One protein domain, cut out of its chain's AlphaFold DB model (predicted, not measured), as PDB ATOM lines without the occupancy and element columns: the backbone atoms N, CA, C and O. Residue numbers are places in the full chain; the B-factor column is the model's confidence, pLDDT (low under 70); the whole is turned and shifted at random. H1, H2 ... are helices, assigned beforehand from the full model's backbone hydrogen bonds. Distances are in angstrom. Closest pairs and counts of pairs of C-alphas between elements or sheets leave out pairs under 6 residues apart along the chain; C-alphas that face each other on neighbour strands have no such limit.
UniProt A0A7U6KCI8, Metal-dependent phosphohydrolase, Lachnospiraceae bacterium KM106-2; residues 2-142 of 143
ATOM      1  N   LEU A   2     210.616 261.883 316.787       90.44
ATOM      2  CA  LEU A   2     209.931 262.987 316.078       90.44
ATOM      3  C   LEU A   2     210.640 263.411 314.780       90.44
ATOM      4  O   LEU A   2     210.019 263.493 313.729       90.44
ATOM      5  N   GLU A   3     211.961 263.587 314.848       95.62
ATOM      6  CA  GLU A   3     212.813 263.889 313.692       95.62
ATOM      7  C   GLU A   3     212.616 262.887 312.540       95.62
ATOM      8  O   GLU A   3     212.341 263.289 311.416       95.62
ATOM      9  N   LYS A   4     212.673 261.578 312.826       94.38
ATOM     10  CA  LYS A   4     212.491 260.515 311.824       94.38
ATOM     11  C   LYS A   4     211.092 260.541 311.215       94.38
ATOM     12  O   LYS A   4     210.958 260.401 310.005       94.38
ATOM     13  N   THR A   5     210.064 260.743 312.036       92.81
ATOM     14  CA  THR A   5     208.679 260.849 311.569       92.81
ATOM     15  C   THR A   5     208.516 262.006 310.582       92.81
ATOM     16  O   THR A   5     207.928 261.814 309.523       92.81
ATOM     17  N   ILE A   6     209.124 263.162 310.864       93.88
ATOM     18  CA  ILE A   6     209.146 264.302 309.938       93.88
ATOM     19  C   ILE A   6     209.983 263.978 308.695       93.88
ATOM     20  O   ILE A   6     209.539 264.213 307.579       93.88
ATOM     21  N   ARG A   7     211.173 263.389 308.838       96.12
ATOM     22  CA  ARG A   7     212.049 263.059 307.700       96.12
ATOM     23  C   ARG A   7     211.408 262.071 306.719       96.12
ATOM     24  O   ARG A   7     211.687 262.136 305.522       96.12
ATOM     25  N   TYR A   8     210.600 261.132 307.212       95.69
ATOM     26  CA  TYR A   8     210.084 260.012 306.422       95.69
ATOM     27  C   TYR A   8     208.587 260.099 306.077       95.69
ATOM     28  O   TYR A   8     208.083 259.179 305.430       95.69
ATOM     29  N   HIS A   9     207.867 261.167 306.443       92.88
ATOM     30  CA  HIS A   9     206.421 261.264 306.172       92.88
ATOM     31  C   HIS A   9     206.076 261.228 304.671       92.88
ATOM     32  O   HIS A   9     205.116 260.579 304.290       92.88
ATOM     33  N   SER A  10     206.903 261.808 303.799       90.88
ATOM     34  CA  SER A  10     206.626 261.885 302.354       90.88
ATOM     35  C   SER A  10     207.451 260.923 301.491       90.88
ATOM     36  O   SER A  10     207.389 260.965 300.264       90.88
ATOM     37  N   ARG A  11     208.254 260.036 302.098       92.56
ATOM     38  CA  ARG A  11     209.012 259.019 301.342       92.56
ATOM     39  C   ARG A  11     208.072 258.013 300.680       92.56
ATOM     40  O   ARG A  11     207.013 257.732 301.222       92.56
ATOM     41  N   TYR A  12     208.468 257.412 299.563       89.75
ATOM     42  CA  TYR A  12     207.681 256.325 298.975       89.75
ATOM     43  C   TYR A  12     207.639 255.109 299.919       89.75
ATOM     44  O   TYR A  12     206.574 254.717 300.385       89.75
ATOM     45  N   GLU A  13     208.814 254.638 300.344       92.69
ATOM     46  CA  GLU A  13     208.972 253.540 301.303       92.69
ATOM     47  C   GLU A  13     209.682 253.981 302.587       92.69
ATOM     48  O   GLU A  13     210.505 254.903 302.597       92.69
ATOM     49  N   LEU A  14     209.365 253.300 303.691       95.50
ATOM     50  CA  LEU A  14     210.056 253.486 304.964       95.50
ATOM     51  C   LEU A  14     211.369 252.686 304.999       95.50
ATOM     52  O   LEU A  14     211.409 251.563 304.500       95.50
ATOM     53  N   PRO A  15     212.429 253.208 305.646       95.12
ATOM     54  CA  PRO A  15     213.653 252.443 305.865       95.12
ATOM     55  C   PRO A  15     213.400 251.150 306.650       95.12
ATOM     56  O   PRO A  15     212.677 251.148 307.647       95.12
ATOM     57  N   GLN A  16     214.066 250.066 306.248       94.06
ATOM     58  CA  GLN A  16     213.937 248.748 306.889       94.06
ATOM     59  C   GLN A  16     214.546 248.691 308.301       94.06
ATOM     60  O   GLN A  16     214.212 247.814 309.088       94.06
ATOM     61  N   ASN A  17     215.432 249.628 308.650       94.75
ATOM     62  CA  ASN A  17     216.140 249.662 309.933       94.75
ATOM     63  C   ASN A  17     215.428 250.490 311.024       94.75
ATOM     64  O   ASN A  17     216.054 250.846 312.026       94.75
ATOM     65  N   LEU A  18     214.156 250.850 310.831       95.88
ATOM     66  CA  LEU A  18     213.355 251.480 311.881       95.88
ATOM     67  C   LEU A  18     212.991 250.457 312.959       95.88
ATOM     68  O   LEU A  18     212.626 249.326 312.654       95.88
ATOM     69  N   THR A  19     213.026 250.876 314.224       96.94
ATOM     70  CA  THR A  19     212.396 250.087 315.297       96.94
ATOM     71  C   THR A  19     210.879 250.038 315.099       96.94
ATOM     72  O   THR A  19     210.311 250.956 314.502       96.94
ATOM     73  N   ASP A  20     210.198 249.041 315.667       96.31
ATOM     74  CA  ASP A  20     208.735 248.915 315.555       96.31
ATOM     75  C   ASP A  20     208.002 250.178 316.015       96.31
ATOM     76  O   ASP A  20     207.084 250.659 315.349       96.31
ATOM     77  N   ARG A  21     208.469 250.785 317.115       95.69
ATOM     78  CA  ARG A  21     207.913 252.044 317.619       95.69
ATOM     79  C   ARG A  21     208.096 253.177 316.613       95.69
ATOM     80  O   ARG A  21     207.156 253.911 316.337       95.69
ATOM     81  N   GLU A  22     209.290 253.343 316.050       96.75
ATOM     82  CA  GLU A  22     209.540 254.397 315.060       96.75
ATOM     83  C   GLU A  22     208.726 254.187 313.784       96.75
ATOM     84  O   GLU A  22     208.167 255.152 313.262       96.75
ATOM     85  N   LYS A  23     208.621 252.938 313.318       96.75
ATOM     86  CA  LYS A  23     207.803 252.558 312.165       96.75
ATOM     87  C   LYS A  23     206.339 252.916 312.402       96.75
ATOM     88  O   LYS A  23     205.758 253.589 311.556       96.75
ATOM     89  N   GLN A  24     205.791 252.574 313.567       96.69
ATOM     90  CA  GLN A  24     204.412 252.895 313.942       96.69
ATOM     91  C   GLN A  24     204.139 254.406 313.895       96.69
ATOM     92  O   GLN A  24     203.200 254.842 313.233       96.69
ATOM     93  N   PHE A  25     204.980 255.233 314.528       97.06
ATOM     94  CA  PHE A  25     204.801 256.693 314.487       97.06
ATOM     95  C   PHE A  25     204.935 257.263 313.070       97.06
ATOM     96  O   PHE A  25     204.204 258.183 312.708       97.06
ATOM     97  N   CYS A  26     205.851 256.726 312.256       97.62
ATOM     98  CA  CYS A  26     205.954 257.122 310.852       97.62
ATOM     99  C   CYS A  26     204.687 256.754 310.072       97.62
ATOM    100  O   CYS A  26     204.188 257.587 309.328       97.62
ATOM    101  N   GLN A  27     204.150 255.546 310.247       97.56
ATOM    102  CA  GLN A  27     202.932 255.096 309.566       97.56
ATOM    103  C   GLN A  27     201.712 255.942 309.946       97.56
ATOM    104  O   GLN A  27     200.983 256.357 309.056       97.56
ATOM    105  N   ILE A  28     201.537 256.273 311.231       97.50
ATOM    106  CA  ILE A  28     200.425 257.124 311.691       97.50
ATOM    107  C   ILE A  28     200.456 258.493 311.002       97.50
ATOM    108  O   ILE A  28     199.450 258.925 310.447       97.50
ATOM    109  N   ILE A  29     201.610 259.170 311.001       97.62
ATOM    110  CA  ILE A  29     201.721 260.488 310.362       97.62
ATOM    111  C   ILE A  29     201.560 260.390 308.844       97.62
ATOM    112  O   ILE A  29     200.933 261.259 308.251       97.62
ATOM    113  N   ARG A  30     202.065 259.325 308.215       97.81
ATOM    114  CA  ARG A  30     201.889 259.078 306.775       97.81
ATOM    115  C   ARG A  30     200.436 258.860 306.385       97.81
ATOM    116  O   ARG A  30     200.042 259.275 305.305       97.81
ATOM    117  N   ASP A  31     199.664 258.147 307.194       98.25
ATOM    118  CA  ASP A  31     198.241 257.947 306.926       98.25
ATOM    119  C   ASP A  31     197.472 259.258 307.107       98.25
ATOM    120  O   ASP A  31     196.702 259.635 306.228       98.25
ATOM    121  N   ALA A  32     197.742 259.992 308.192       97.94
ATOM    122  CA  ALA A  32     197.127 261.294 308.440       97.94
ATOM    123  C   ALA A  32     197.419 262.302 307.313       97.94
ATOM    124  O   ALA A  32     196.507 262.992 306.865       97.94
ATOM    125  N   ASP A  33     198.661 262.347 306.824       98.00
ATOM    126  CA  ASP A  33     199.079 263.195 305.702       98.00
ATOM    127  C   ASP A  33     198.343 262.830 304.404       98.00
ATOM    128  O   ASP A  33     197.769 263.700 303.759       98.00
ATOM    129  N   LYS A  34     198.250 261.537 304.054       97.69
ATOM    130  CA  LYS A  34     197.490 261.090 302.867       97.69
ATOM    131  C   LYS A  34     196.010 261.458 302.942       97.69
ATOM    132  O   LYS A  34     195.441 261.896 301.945       97.69
ATOM    133  N   ILE A  35     195.393 261.304 304.113       98.12
ATOM    134  CA  ILE A  35     193.996 261.704 304.324       98.12
ATOM    135  C   ILE A  35     193.842 263.219 304.134       98.12
ATOM    136  O   ILE A  35     192.905 263.667 303.469       98.12
ATOM    137  N   ASP A  36     194.777 264.013 304.664       98.25
ATOM    138  CA  ASP A  36     194.761 265.465 304.489       98.25
ATOM    139  C   ASP A  36     194.992 265.889 303.033       98.25
ATOM    140  O   ASP A  36     194.358 266.835 302.572       98.25
ATOM    141  N   ILE A  37     195.812 265.155 302.271       97.88
ATOM    142  CA  ILE A  37     196.020 265.394 300.837       97.88
ATOM    143  C   ILE A  37     194.695 265.318 300.068       97.88
ATOM    144  O   ILE A  37     194.463 266.171 299.206       97.88
ATOM    145  N   PHE A  38     193.806 264.366 300.379       98.19
ATOM    146  CA  PHE A  38     192.489 264.297 299.727       98.19
ATOM    147  C   PHE A  38     191.670 265.560 299.988       98.19
ATOM    148  O   PHE A  38     191.133 266.180 299.067       98.19
ATOM    149  N   ARG A  39     191.611 265.975 301.258       98.06
ATOM    150  CA  ARG A  39     190.923 267.200 301.661       98.06
ATOM    151  C   ARG A  39     191.519 268.412 300.955       98.06
ATOM    152  O   ARG A  39     190.771 269.160 300.340       98.06
ATOM    153  N   ALA A  40     192.839 268.581 301.009       97.94
ATOM    154  CA  ALA A  40     193.549 269.724 300.447       97.94
ATOM    155  C   ALA A  40     193.352 269.854 298.930       97.94
ATOM    156  O   ALA A  40     193.112 270.967 298.458       97.94
ATOM    157  N   ASN A  41     193.391 268.738 298.188       97.75
ATOM    158  CA  ASN A  41     193.104 268.711 296.748       97.75
ATOM    159  C   ASN A  41     191.715 269.267 296.437       97.75
ATOM    160  O   ASN A  41     191.567 270.108 295.553       97.75
ATOM    161  N   TYR A  42     190.706 268.844 297.196       95.38
ATOM    162  CA  TYR A  42     189.343 269.304 296.974       95.38
ATOM    163  C   TYR A  42     189.104 270.737 297.473       95.38
ATOM    164  O   TYR A  42     188.532 271.551 296.756       95.38
ATOM    165  N   THR A  43     189.532 271.075 298.693       96.44
ATOM    166  CA  THR A  43     189.230 272.383 299.304       96.44
ATOM    167  C   THR A  43     189.999 273.530 298.664       96.44
ATOM    168  O   THR A  43     189.493 274.648 298.628       96.44
ATOM    169  N   THR A  44     191.221 273.272 298.196       97.25
ATOM    170  CA  THR A  44     192.061 274.283 297.532       97.25
ATOM    171  C   THR A  44     191.766 274.360 296.032       97.25
ATOM    172  O   THR A  44     191.982 275.402 295.417       97.25
ATOM    173  N   GLY A  45     191.251 273.274 295.450       94.94
ATOM    174  CA  GLY A  45     191.044 273.121 294.014       94.94
ATOM    175  C   GLY A  45     192.264 272.511 293.324       94.94
ATOM    176  O   GLY A  45     193.412 272.881 293.599       94.94
ATOM    177  N   MET A  46     192.011 271.574 292.409       95.12
ATOM    178  CA  MET A  46     193.059 270.851 291.684       95.12
ATOM    179  C   MET A  46     193.874 271.774 290.778       95.12
ATOM    180  O   MET A  46     195.074 271.573 290.647       95.12
ATOM    181  N   GLU A  47     193.274 272.833 290.234       95.50
ATOM    182  CA  GLU A  47     193.970 273.858 289.450       95.50
ATOM    183  C   GLU A  47     195.108 274.499 290.248       95.50
ATOM    184  O   GLU A  47     196.227 274.642 289.756       95.50
ATOM    185  N   THR A  48     194.844 274.824 291.516       97.06
ATOM    186  CA  THR A  48     195.840 275.436 292.399       97.06
ATOM    187  C   THR A  48     196.893 274.417 292.822       97.06
ATOM    188  O   THR A  48     198.083 274.723 292.816       97.06
ATOM    189  N   ILE A  49     196.478 273.197 293.177       96.69
ATOM    190  CA  ILE A  49     197.398 272.154 293.657       96.69
ATOM    191  C   ILE A  49     198.301 271.631 292.535       96.69
ATOM    192  O   ILE A  49     199.480 271.370 292.774       96.69
ATOM    193  N   TYR A  50     197.777 271.487 291.318       96.00
ATOM    194  CA  TYR A  50     198.527 270.994 290.158       96.00
ATOM    195  C   TYR A  50     199.182 272.132 289.369       96.00
ATOM    196  O   TYR A  50     199.990 271.867 288.487       96.00
ATOM    197  N   ASN A  51     198.901 273.391 289.728       96.56
ATOM    198  CA  ASN A  51     199.405 274.585 289.054       96.56
ATOM    199  C   ASN A  51     199.099 274.554 287.545       96.56
ATOM    200  O   ASN A  51     199.999 274.588 286.704       96.56
ATOM    201  N   THR A  52     197.811 274.452 287.222       97.06
ATOM    202  CA  THR A  52     197.278 274.301 285.860       97.06
ATOM    203  C   THR A  52     195.958 275.054 285.705       97.06
ATOM    204  O   THR A  52     195.407 275.575 286.675       97.06
ATOM    205  N   THR A  53     195.434 275.105 284.485       97.50
ATOM    206  CA  THR A  53     194.093 275.627 284.202       97.50
ATOM    207  C   THR A  53     193.047 274.511 284.184       97.50
ATOM    208  O   THR A  53     193.355 273.346 283.934       97.50
ATOM    209  N   THR A  54     191.774 274.863 284.391       95.81
ATOM    210  CA  THR A  54     190.658 273.915 284.236       95.81
ATOM    211  C   THR A  54     190.606 273.331 282.821       95.81
ATOM    212  O   THR A  54     190.300 272.153 282.666       95.81
ATOM    213  N   GLU A  55     190.916 274.125 281.790       97.62
ATOM    214  CA  GLU A  55     190.923 273.675 280.391       97.62
ATOM    215  C   GLU A  55     191.991 272.603 280.149       97.62
ATOM    216  O   GLU A  55     191.679 271.535 279.623       97.62
ATOM    217  N   GLU A  56     193.230 272.846 280.584       97.62
ATOM    218  CA  GLU A  56     194.316 271.861 280.492       97.62
ATOM    219  C   GLU A  56     193.974 270.582 281.261       97.62
ATOM    220  O   GLU A  56     194.122 269.484 280.726       97.62
ATOM    221  N   LEU A  57     193.471 270.715 282.493       97.06
ATOM    222  CA  LEU A  57     193.127 269.573 283.337       97.06
ATOM    223  C   LEU A  57     192.001 268.725 282.736       97.06
ATOM    224  O   LEU A  57     192.087 267.500 282.749       97.06
ATOM    225  N   LYS A  58     190.960 269.361 282.187       97.94
ATOM    226  CA  LYS A  58     189.814 268.660 281.595       97.94
ATOM    227  C   LYS A  58     190.120 267.987 280.265       97.94
ATOM    228  O   LYS A  58     189.444 267.015 279.950       97.94
ATOM    229  N   ASN A  59     191.095 268.474 279.500       98.19
ATOM    230  CA  ASN A  59     191.425 267.926 278.180       98.19
ATOM    231  C   ASN A  59     192.635 266.973 278.192       98.19
ATOM    232  O   ASN A  59     192.883 266.287 277.198       98.19
ATOM    233  N   ALA A  60     193.397 266.917 279.288       97.94
ATOM    234  CA  ALA A  60     194.553 266.038 279.409       97.94
ATOM    235  C   ALA A  60     194.175 264.550 279.379       97.94
ATOM    236  O   ALA A  60     193.127 264.157 279.880       97.94
ATOM    237  N   SER A  61     195.071 263.729 278.823       98.12
ATOM    238  CA  SER A  61     194.935 262.269 278.801       98.12
ATOM    239  C   SER A  61     195.587 261.627 280.023       98.12
ATOM    240  O   SER A  61     196.736 261.951 280.337       98.12
ATOM    241  N   ILE A  62     194.904 260.685 280.675       98.31
ATOM    242  CA  ILE A  62     195.542 259.776 281.642       98.31
ATOM    243  C   ILE A  62     196.505 258.861 280.888       98.31
ATOM    244  O   ILE A  62     196.170 258.330 279.828       98.31
ATOM    245  N   THR A  63     197.711 258.684 281.417       97.81
ATOM    246  CA  THR A  63     198.686 257.784 280.797       97.81
ATOM    247  C   THR A  63     198.420 256.320 281.149       97.81
ATOM    248  O   THR A  63     198.059 256.026 282.293       97.81
ATOM    249  N   PRO A  64     198.655 255.379 280.211       96.44
ATOM    250  CA  PRO A  64     198.502 253.954 280.487       96.44
ATOM    251  C   PRO A  64     199.328 253.498 281.687       96.44
ATOM    252  O   PRO A  64     198.827 252.754 282.517       96.44
ATOM    253  N   GLU A  65     200.558 254.001 281.846       95.81
ATOM    254  CA  GLU A  65     201.432 253.558 282.939       95.81
ATOM    255  C   GLU A  65     200.916 253.968 284.325       95.81
ATOM    256  O   GLU A  65     201.090 253.234 285.296       95.81
ATOM    257  N   VAL A  66     200.280 255.137 284.434       97.19
ATOM    258  CA  VAL A  66     199.671 255.594 285.690       97.19
ATOM    259  C   VAL A  66     198.382 254.833 285.973       97.19
ATOM    260  O   VAL A  66     198.126 254.489 287.128       97.19
ATOM    261  N   TYR A  67     197.595 254.541 284.936       96.88
ATOM    262  CA  TYR A  67     196.379 253.754 285.090       96.88
ATOM    263  C   TYR A  67     196.677 252.301 285.484       96.88
ATOM    264  O   TYR A  67     196.109 251.803 286.454       96.88
ATOM    265  N   GLU A  68     197.634 251.650 284.820       96.06
ATOM    266  CA  GLU A  68     198.104 250.304 285.167       96.06
ATOM    267  C   GLU A  68     198.612 250.250 286.616       96.06
ATOM    268  O   GLU A  68     198.166 249.409 287.395       96.06
ATOM    269  N   ALA A  69     199.455 251.203 287.027       95.25
ATOM    270  CA  ALA A  69     199.951 251.266 288.403       95.25
ATOM    271  C   ALA A  69     198.835 251.503 289.441       95.25
ATOM    272  O   ALA A  69     198.946 251.066 290.588       95.25
ATOM    273  N   PHE A  70     197.758 252.203 289.071       96.75
ATOM    274  CA  PHE A  70     196.583 252.356 289.929       96.75
ATOM    275  C   PHE A  70     195.819 251.032 290.076       96.75
ATOM    276  O   PHE A  70     195.433 250.665 291.191       96.75
ATOM    277  N   GLN A  71     195.656 250.297 288.974       96.38
ATOM    278  CA  GLN A  71     194.992 248.990 288.934       96.38
ATOM    279  C   GLN A  71     195.728 247.917 289.752       96.38
ATOM    280  O   GLN A  71     195.105 247.017 290.315       96.38
ATOM    281  N   GLU A  72     197.045 248.054 289.930       96.31
ATOM    282  CA  GLU A  72     197.847 247.205 290.824       96.31
ATOM    283  C   GLU A  72     197.554 247.428 292.328       96.31
ATOM    284  O   GLU A  72     198.114 246.735 293.185       96.31
ATOM    285  N   LYS A  73     196.645 248.354 292.675       94.62
ATOM    286  CA  LYS A  73     196.185 248.643 294.047       94.62
ATOM    287  C   LYS A  73     197.328 248.976 295.007       94.62
ATOM    288  O   LYS A  73     197.346 248.547 296.164       94.62
ATOM    289  N   HIS A  74     198.266 249.797 294.547       92.50
ATOM    290  CA  HIS A  74     199.272 250.445 295.383       92.50
ATOM    291  C   HIS A  74     199.413 251.926 295.028       92.50
ATOM    292  O   HIS A  74     198.843 252.419 294.060       92.50
ATOM    293  N   THR A  75     200.168 252.668 295.837       94.19
ATOM    294  CA  THR A  75     200.440 254.077 295.546       94.19
ATOM    295  C   THR A  75     201.240 254.210 294.250       94.19
ATOM    296  O   THR A  75     202.280 253.573 294.093       94.19
ATOM    297  N   VAL A  76     200.783 255.068 293.342       95.50
ATOM    298  CA  VAL A  76     201.484 255.388 292.097       95.50
ATOM    299  C   VAL A  76     202.752 256.176 292.419       95.50
ATOM    300  O   VAL A  76     202.748 257.146 293.186       95.50
ATOM    301  N   LEU A  77     203.869 255.766 291.821       94.00
ATOM    302  CA  LEU A  77     205.131 256.486 291.931       94.00
ATOM    303  C   LEU A  77     205.029 257.844 291.241       94.00
ATOM    304  O   LEU A  77     204.703 257.928 290.063       94.00
ATOM    305  N   ARG A  78     205.440 258.911 291.934       90.38
ATOM    306  CA  ARG A  78     205.439 260.279 291.388       90.38
ATOM    307  C   ARG A  78     206.170 260.407 290.045       90.38
ATOM    308  O   ARG A  78     205.829 261.270 289.248       90.38
ATOM    309  N   THR A  79     207.191 259.586 289.808       93.00
ATOM    310  CA  THR A  79     207.971 259.587 288.561       93.00
ATOM    311  C   THR A  79     207.212 259.030 287.357       93.00
ATOM    312  O   THR A  79     207.698 259.191 286.244       93.00
ATOM    313  N   LEU A  80     206.072 258.361 287.565       93.06
ATOM    314  CA  LEU A  80     205.220 257.852 286.489       93.06
ATOM    315  C   LEU A  80     204.291 258.925 285.916       93.06
ATOM    316  O   LEU A  80     203.884 258.790 284.771       93.06
ATOM    317  N   ASN A  81     204.000 259.993 286.665       93.38
ATOM    318  CA  ASN A  81     203.135 261.073 286.195       93.38
ATOM    319  C   ASN A  81     203.803 261.824 285.036       93.38
ATOM    320  O   ASN A  81     204.892 262.386 285.204       93.38
ATOM    321  N   LYS A  82     203.140 261.872 283.879       95.38
ATOM    322  CA  LYS A  82     203.605 262.592 282.682       95.38
ATOM    323  C   LYS A  82     202.634 263.686 282.255       95.38
ATOM    324  O   LYS A  82     203.075 264.685 281.690       95.38
ATOM    325  N   THR A  83     201.339 263.518 282.509       96.62
ATOM    326  CA  THR A  83     200.307 264.522 282.218       96.62
ATOM    327  C   THR A  83     199.747 265.119 283.503       96.62
ATOM    328  O   THR A  83     199.946 264.606 284.603       96.62
ATOM    329  N   ILE A  84     199.043 266.243 283.378       96.62
ATOM    330  CA  ILE A  84     198.521 266.941 284.551       96.62
ATOM    331  C   ILE A  84     197.426 266.140 285.273       96.62
ATOM    332  O   ILE A  84     197.350 266.163 286.499       96.62
ATOM    333  N   ILE A  85     196.623 265.374 284.527       97.56
ATOM    334  CA  ILE A  85     195.552 264.543 285.086       97.56
ATOM    335  C   ILE A  85     196.091 263.271 285.760       97.56
ATOM    336  O   ILE A  85     195.454 262.762 286.679       97.56
ATOM    337  N   ASP A  86     197.307 262.815 285.425       97.94
ATOM    338  CA  ASP A  86     197.963 261.712 286.145       97.94
ATOM    339  C   ASP A  86     198.113 262.014 287.645       97.94
ATOM    340  O   ASP A  86     198.091 261.109 288.479       97.94
ATOM    341  N   HIS A  87     198.225 263.295 288.020       97.50
ATOM    342  CA  HIS A  87     198.253 263.697 289.424       97.50
ATOM    343  C   HIS A  87     196.969 263.324 290.165       97.50
ATOM    344  O   HIS A  87     197.061 262.921 291.322       97.50
ATOM    345  N   LEU A  88     195.797 263.409 289.528       97.88
ATOM    346  CA  LEU A  88     194.538 262.979 290.141       97.88
ATOM    347  C   LEU A  88     194.590 261.483 290.458       97.88
ATOM    348  O   LEU A  88     194.370 261.097 291.604       97.88
ATOM    349  N   ILE A  89     194.959 260.656 289.478       98.06
ATOM    350  CA  ILE A  89     195.030 259.196 289.642       98.06
ATOM    351  C   ILE A  89     196.066 258.813 290.702       98.06
ATOM    352  O   ILE A  89     195.785 258.018 291.604       98.06
ATOM    353  N   ALA A  90     197.235 259.454 290.674       97.50
ATOM    354  CA  ALA A  90     198.262 259.251 291.683       97.50
ATOM    355  C   ALA A  90     197.791 259.657 293.086       97.50
ATOM    356  O   ALA A  90     198.068 258.939 294.047       97.50
ATOM    357  N   HIS A  91     197.042 260.752 293.231       98.00
ATOM    358  CA  HIS A  91     196.471 261.115 294.524       98.00
ATOM    359  C   HIS A  91     195.409 260.116 294.975       98.00
ATOM    360  O   HIS A  91     195.498 259.669 296.111       98.00
ATOM    361  N   LEU A  92     194.473 259.692 294.120       98.06
ATOM    362  CA  LEU A  92     193.474 258.671 294.473       98.06
ATOM    363  C   LEU A  92     194.140 257.361 294.942       98.06
ATOM    364  O   LEU A  92     193.704 256.756 295.923       98.06
ATOM    365  N   SER A  93     195.262 256.973 294.321       97.81
ATOM    366  CA  SER A  93     196.028 255.769 294.688       97.81
ATOM    367  C   SER A  93     196.575 255.782 296.125       97.81
ATOM    368  O   SER A  93     196.929 254.736 296.678       97.81
ATOM    369  N   LEU A  94     196.639 256.956 296.770       97.75
ATOM    370  CA  LEU A  94     197.086 257.086 298.158       97.75
ATOM    371  C   LEU A  94     196.203 256.295 299.128       97.75
ATOM    372  O   LEU A  94     196.706 255.889 300.178       97.75
ATOM    373  N   TYR A  95     194.943 256.018 298.768       98.00
ATOM    374  CA  TYR A  95     194.050 255.158 299.547       98.00
ATOM    375  C   TYR A  95     194.662 253.771 299.783       98.00
ATOM    376  O   TYR A  95     194.669 253.261 300.905       98.00
ATOM    377  N   TYR A  96     195.269 253.188 298.748       97.06
ATOM    378  CA  TYR A  96     195.918 251.883 298.845       97.06
ATOM    379  C   TYR A  96     197.201 251.905 299.683       97.06
ATOM    380  O   TYR A  96     197.630 250.875 300.198       97.06
ATOM    381  N   GLY A  97     197.789 253.087 299.876       95.88
ATOM    382  CA  GLY A  97     198.934 253.307 300.755       95.88
ATOM    383  C   GLY A  97     198.575 253.563 302.224       95.88
ATOM    384  O   GLY A  97     199.484 253.863 303.007       95.88
ATOM    385  N   LEU A  98     197.291 253.517 302.602       97.56
ATOM    386  CA  LEU A  98     196.845 253.631 303.993       97.56
ATOM    387  C   LEU A  98     197.053 252.304 304.729       97.56
ATOM    388  O   LEU A  98     196.607 251.246 304.278       97.56
ATOM    389  N   ILE A  99     197.738 252.367 305.869       97.50
ATOM    390  CA  ILE A  99     198.169 251.187 306.627       97.50
ATOM    391  C   ILE A  99     197.087 250.705 307.588       97.50
ATOM    392  O   ILE A  99     196.886 249.497 307.727       97.50
ATOM    393  N   TYR A 100     196.412 251.625 308.276       97.81
ATOM    394  CA  TYR A 100     195.441 251.255 309.303       97.81
ATOM    395  C   TYR A 100     194.015 251.204 308.738       97.81
ATOM    396  O   TYR A 100     193.625 252.107 307.997       97.81
ATOM    397  N   PRO A 101     193.199 250.202 309.121       96.88
ATOM    398  CA  PRO A 101     191.795 250.136 308.716       96.88
ATOM    399  C   PRO A 101     191.009 251.404 309.066       96.88
ATOM    400  O   PRO A 101     190.263 251.908 308.238       96.88
ATOM    401  N   GLU A 102     191.254 251.979 310.249       97.44
ATOM    402  CA  GLU A 102     190.620 253.235 310.667       97.44
ATOM    403  C   GLU A 102     190.984 254.400 309.734       97.44
ATOM    404  O   GLU A 102     190.133 255.215 309.402       97.44
ATOM    405  N   SER A 103     192.225 254.452 309.236       98.12
ATOM    406  CA  SER A 103     192.639 255.460 308.257       98.12
ATOM    407  C   SER A 103     191.848 255.340 306.952       98.12
ATOM    408  O   SER A 103     191.425 256.354 306.398       98.12
ATOM    409  N   LYS A 104     191.636 254.110 306.459       97.69
ATOM    410  CA  LYS A 104     190.843 253.852 305.244       97.69
ATOM    411  C   LYS A 104     189.394 254.275 305.433       97.69
ATOM    412  O   LYS A 104     188.888 255.056 304.631       97.69
ATOM    413  N   LYS A 105     188.783 253.845 306.537       97.69
ATOM    414  CA  LYS A 105     187.435 254.253 306.923       97.69
ATOM    415  C   LYS A 105     187.302 255.777 306.975       97.69
ATOM    416  O   LYS A 105     186.420 256.336 306.334       97.69
ATOM    417  N   MET A 106     188.230 256.468 307.640       97.75
ATOM    418  CA  MET A 106     188.243 257.933 307.700       97.75
ATOM    419  C   MET A 106     188.363 258.587 306.316       97.75
ATOM    420  O   MET A 106     187.685 259.580 306.059       97.75
ATOM    421  N   ALA A 107     189.213 258.061 305.427       97.81
ATOM    422  CA  ALA A 107     189.365 258.590 304.070       97.81
ATOM    423  C   ALA A 107     188.050 258.516 303.272       97.81
ATOM    424  O   ALA A 107     187.709 259.464 302.560       97.81
ATOM    425  N   VAL A 108     187.305 257.417 303.432       97.44
ATOM    426  CA  VAL A 108     185.999 257.200 302.797       97.44
ATOM    427  C   VAL A 108     184.919 258.074 303.440       97.44
ATOM    428  O   VAL A 108     184.258 258.838 302.738       97.44
ATOM    429  N   GLU A 109     184.767 258.032 304.768       97.38
ATOM    430  CA  GLU A 109     183.705 258.738 305.504       97.38
ATOM    431  C   GLU A 109     183.805 260.267 305.395       97.38
ATOM    432  O   GLU A 109     182.787 260.958 305.362       97.38
ATOM    433  N   GLN A 110     185.018 260.824 305.294       96.88
ATOM    434  CA  GLN A 110     185.192 262.261 305.050       96.88
ATOM    435  C   GLN A 110     184.721 262.690 303.648       96.88
ATOM    436  O   GLN A 110     184.474 263.876 303.408       96.88
ATOM    437  N   GLY A 111     184.620 261.746 302.708       97.19
ATOM    438  CA  GLY A 111     184.061 261.946 301.373       97.19
ATOM    439  C   GLY A 111     184.934 262.739 300.397       97.19
ATOM    440  O   GLY A 111     184.545 262.898 299.244       97.19
ATOM    441  N   TYR A 112     186.104 263.246 300.804       98.31
ATOM    442  CA  TYR A 112     186.995 263.988 299.898       98.31
ATOM    443  C   TYR A 112     187.583 263.107 298.798       98.31
ATOM    444  O   TYR A 112     187.701 263.567 297.667       98.31
ATOM    445  N   LEU A 113     187.870 261.839 299.107       97.44
ATOM    446  CA  LEU A 113     188.319 260.852 298.125       97.44
ATOM    447  C   LEU A 113     187.300 260.711 296.979       97.44
ATOM    448  O   LEU A 113     187.641 260.897 295.813       97.44
ATOM    449  N   TRP A 114     186.025 260.503 297.319       97.50
ATOM    450  CA  TRP A 114     184.933 260.423 296.347       97.50
ATOM    451  C   TRP A 114     184.692 261.737 295.601       97.50
ATOM    452  O   TRP A 114     184.481 261.732 294.392       97.50
ATOM    453  N   LYS A 115     184.783 262.880 296.288       97.75
ATOM    454  CA  LYS A 115     184.669 264.198 295.648       97.75
ATOM    455  C   LYS A 115     185.753 264.440 294.595       97.75
ATOM    456  O   LYS A 115     185.464 265.076 293.588       97.75
ATOM    457  N   MET A 116     186.973 263.948 294.819       97.56
ATOM    458  CA  MET A 116     188.045 263.988 293.820       97.56
ATOM    459  C   MET A 116     187.772 263.027 292.658       97.56
ATOM    460  O   MET A 116     187.910 263.422 291.505       97.56
ATOM    461  N   ALA A 117     187.350 261.792 292.944       97.44
ATOM    462  CA  ALA A 117     187.036 260.797 291.914       97.44
ATOM    463  C   ALA A 117     185.845 261.201 291.020       97.44
ATOM    464  O   ALA A 117     185.756 260.780 289.868       97.44
ATOM    465  N   ASN A 118     184.961 262.071 291.519       97.31
ATOM    466  CA  ASN A 118     183.851 262.659 290.766       97.31
ATOM    467  C   ASN A 118     184.268 263.833 289.851       97.31
ATOM    468  O   ASN A 118     183.429 264.634 289.434       97.31
ATOM    469  N   PHE A 119     185.561 263.985 289.564       97.62
ATOM    470  CA  PHE A 119     186.018 264.853 288.484       97.62
ATOM    471  C   PHE A 119     185.544 264.311 287.130       97.62
ATOM    472  O   PHE A 119     185.580 263.103 286.899       97.62
ATOM    473  N   HIS A 120     185.137 265.220 286.244       98.06
ATOM    474  CA  HIS A 120     184.736 264.896 284.878       98.06
ATOM    475  C   HIS A 120     185.639 265.601 283.868       98.06
ATOM    476  O   HIS A 120     185.910 266.804 283.993       98.06
ATOM    477  N   SER A 121     186.079 264.841 282.873       98.19
ATOM    478  CA  SER A 121     186.955 265.266 281.790       98.19
ATOM    479  C   SER A 121     186.150 265.565 280.523       98.19
ATOM    480  O   SER A 121     185.148 264.917 280.233       98.19
ATOM    481  N   ASP A 122     186.612 266.547 279.747       98.50
ATOM    482  CA  ASP A 122     186.079 266.826 278.409       98.50
ATOM    483  C   ASP A 122     186.752 265.925 277.343       98.50
ATOM    484  O   ASP A 122     186.288 265.848 276.205       98.50
ATOM    485  N   ASN A 123     187.829 265.214 277.708       98.31
ATOM    486  CA  ASN A 123     188.480 264.197 276.890       98.31
ATOM    487  C   ASN A 123     187.748 262.844 277.054       98.31
ATOM    488  O   ASN A 123     187.795 262.260 278.140       98.31
ATOM    489  N   PRO A 124     187.115 262.297 275.994       98.25
ATOM    490  CA  PRO A 124     186.277 261.100 276.105       98.25
ATOM    491  C   PRO A 124     187.006 259.844 276.595       98.25
ATOM    492  O   PRO A 124     186.417 259.040 277.312       98.25
ATOM    493  N   GLU A 125     188.275 259.664 276.221       97.81
ATOM    494  CA  GLU A 125     189.070 258.507 276.657       97.81
ATOM    495  C   GLU A 125     189.367 258.592 278.157       97.81
ATOM    496  O   GLU A 125     189.239 257.612 278.886       97.81
ATOM    497  N   THR A 126     189.700 259.792 278.631       98.31
ATOM    498  CA  THR A 126     189.949 260.035 280.056       98.31
ATOM    499  C   THR A 126     188.678 259.918 280.879       98.31
ATOM    500  O   THR A 126     188.714 259.319 281.950       98.31
ATOM    501  N   GLU A 127     187.548 260.427 280.387       98.62
ATOM    502  CA  GLU A 127     186.271 260.286 281.090       98.62
ATOM    503  C   GLU A 127     185.859 258.820 281.238       98.62
ATOM    504  O   GLU A 127     185.427 258.420 282.315       98.62
ATOM    505  N   MET A 128     186.067 258.004 280.201       98.44
ATOM    506  CA  MET A 128     185.802 256.565 280.258       98.44
ATOM    507  C   MET A 128     186.643 255.871 281.342       98.44
ATOM    508  O   MET A 128     186.107 255.083 282.118       98.44
ATOM    509  N   ILE A 129     187.937 256.198 281.445       98.25
ATOM    510  CA  ILE A 129     188.819 255.661 282.498       98.25
ATOM    511  C   ILE A 129     188.360 256.126 283.887       98.25
ATOM    512  O   ILE A 129     188.318 255.337 284.830       98.25
ATOM    513  N   LEU A 130     187.999 257.403 284.041       98.31
ATOM    514  CA  LEU A 130     187.509 257.933 285.317       98.31
ATOM    515  C   LEU A 130     186.189 257.275 285.740       98.31
ATOM    516  O   LEU A 130     185.984 257.024 286.929       98.31
ATOM    517  N   GLU A 131     185.304 256.978 284.789       98.38
ATOM    518  CA  GLU A 131     184.071 256.232 285.035       98.38
ATOM    519  C   GLU A 131     184.353 254.793 285.476       98.38
ATOM    520  O   GLU A 131     183.771 254.342 286.463       98.38
ATOM    521  N   GLU A 132     185.284 254.100 284.816       97.44
ATOM    522  CA  GLU A 132     185.718 252.756 285.213       97.44
ATOM    523  C   GLU A 132     186.263 252.748 286.644       97.44
ATOM    524  O   GLU A 132     185.787 251.975 287.478       97.44
ATOM    525  N   ILE A 133     187.157 253.691 286.973       97.19
ATOM    526  CA  ILE A 133     187.678 253.854 288.334       97.19
ATOM    527  C   ILE A 133     186.527 254.045 289.322       97.19
ATOM    528  O   ILE A 133     186.458 253.317 290.310       97.19
ATOM    529  N   ARG A 134     185.606 254.988 289.081       97.50
ATOM    530  CA  ARG A 134     184.477 255.224 289.999       97.50
ATOM    531  C   ARG A 134     183.669 253.949 290.235       97.50
ATOM    532  O   ARG A 134     183.425 253.621 291.394       97.50
ATOM    533  N   ASN A 135     183.322 253.224 289.173       96.75
ATOM    534  CA  ASN A 135     182.523 251.999 289.248       96.75
ATOM    535  C   ASN A 135     183.229 250.888 290.038       96.75
ATOM    536  O   ASN A 135     182.616 250.234 290.879       96.75
ATOM    537  N   GLU A 136     184.526 250.678 289.809       94.94
ATOM    538  CA  GLU A 136     185.308 249.689 290.555       94.94
ATOM    539  C   GLU A 136     185.410 250.043 292.040       94.94
ATOM    540  O   GLU A 136     185.281 249.180 292.917       94.94
ATOM    541  N   GLN A 137     185.621 251.327 292.326       94.94
ATOM    542  CA  GLN A 137     185.811 251.793 293.690       94.94
ATOM    543  C   GLN A 137     184.518 251.792 294.508       94.94
ATOM    544  O   GLN A 137     184.598 251.802 295.736       94.94
ATOM    545  N   GLU A 138     183.337 251.686 293.888       93.25
ATOM    546  CA  GLU A 138     182.076 251.542 294.627       93.25
ATOM    547  C   GLU A 138     182.077 250.307 295.527       93.25
ATOM    548  O   GLU A 138     181.441 250.327 296.572       93.25
ATOM    549  N   GLN A 139     182.791 249.236 295.179       89.50
ATOM    550  CA  GLN A 139     182.864 248.045 296.033       89.50
ATOM    551  C   GLN A 139     184.013 248.114 297.052       89.50
ATOM    552  O   GLN A 139     183.943 247.476 298.099       89.50
ATOM    553  N   GLU A 140     185.061 248.890 296.766       90.50
ATOM    554  CA  GLU A 140     186.311 248.907 297.543       90.50
ATOM    555  C   GLU A 140     186.403 250.056 298.552       90.50
ATOM    556  O   GLU A 140     186.990 249.915 299.630       90.50
ATOM    557  N   TRP A 141     185.846 251.220 298.224       94.88
ATOM    558  CA  TRP A 141     185.859 252.408 299.080       94.88
ATOM    559  C   TRP A 141     184.592 252.461 299.927       94.88
ATOM    560  O   TRP A 141     183.819 253.421 299.875       94.88
ATOM    561  N   GLN A 142     184.400 251.395 300.704       85.50
ATOM    562  CA  GLN A 142     183.334 251.258 301.690       85.50
ATOM    563  C   GLN A 142     183.858 251.574 303.107       85.50
ATOM    564  O   GLN A 142     185.030 251.300 303.383       85.50
TER     565      GLN A 142
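Overview. This is residues 2 to 142 of the 143 residues of the protein "Metal-dependent phosphohydrolase" of Lachnospiraceae bacterium KM106-2 (UniProt A0A7U6KCI8). Look for an elongated body of helices built along one long helix, H2: H1 packs on its residues 22 to 29, H7 runs side by side with it, and H6 lies in the middle of the domain, between H2 and H5. H8 packs on H2 and H6, while H3, H4 and H9 lie away from H1. The printed part has 141 residues, with nine named helices, H1 to H9 in order, and no named strand: all helix. It is compact, with a radius of gyration of the C-alphas of 15.4 A, and spans 48 by 29 by 28 A.

Arrangement. Begin at H2, residues 20 to 44, the hub. H1, residues 2 to 8, touches it at a steep tilt of 63 degrees; the closest C-alphas, Thr 5 and Cys 26, are 4.7 A apart. H7, residues 101 to 109, touches it at a shallow tilt of 6 degrees, the same way, closest at C-alphas Ile 35 and Ala 107, 5.6 A. H6, residues 86 to 97, touches it at 37 degrees, only just steep, closest at C-alphas Lys 34 and Leu 94, 6.2 A. H8, residues 112 to 117, touches H2, closest at C-alphas Arg 39 and Tyr 112, 5.4 A. H5, residues 64 to 71, touches H6, closest at C-alphas Phe 70 and Ser 93, 5.9 A. H9, residues 124 to 140, only just touches H8, with 3 pairs of C-alphas within 8 A; they form a hairpin. H4, residues 54 to 59, is near H9, and H3, residues 46 to 50, is close to H4 but not clearly touching. Every O i to N i+4 pair is within hydrogen-bond range but in H6, 4 of 8, and H9, 11 of 13.

Along the chain. Find C-alpha 20 at (208.735, 248.915, 315.555); H2 runs 35.3 A. H9 runs 24.7 A to C-alpha 140 at (186.311, 248.907, 297.543).

Size, cuts and confidence. The C-alphas farthest apart, Thr 19 and Pro 124, are 48.4 A apart. The printed part has no cut; the links H1 to H2 and H5 to H6 are long. No printed residue is under 70 in pLDDT.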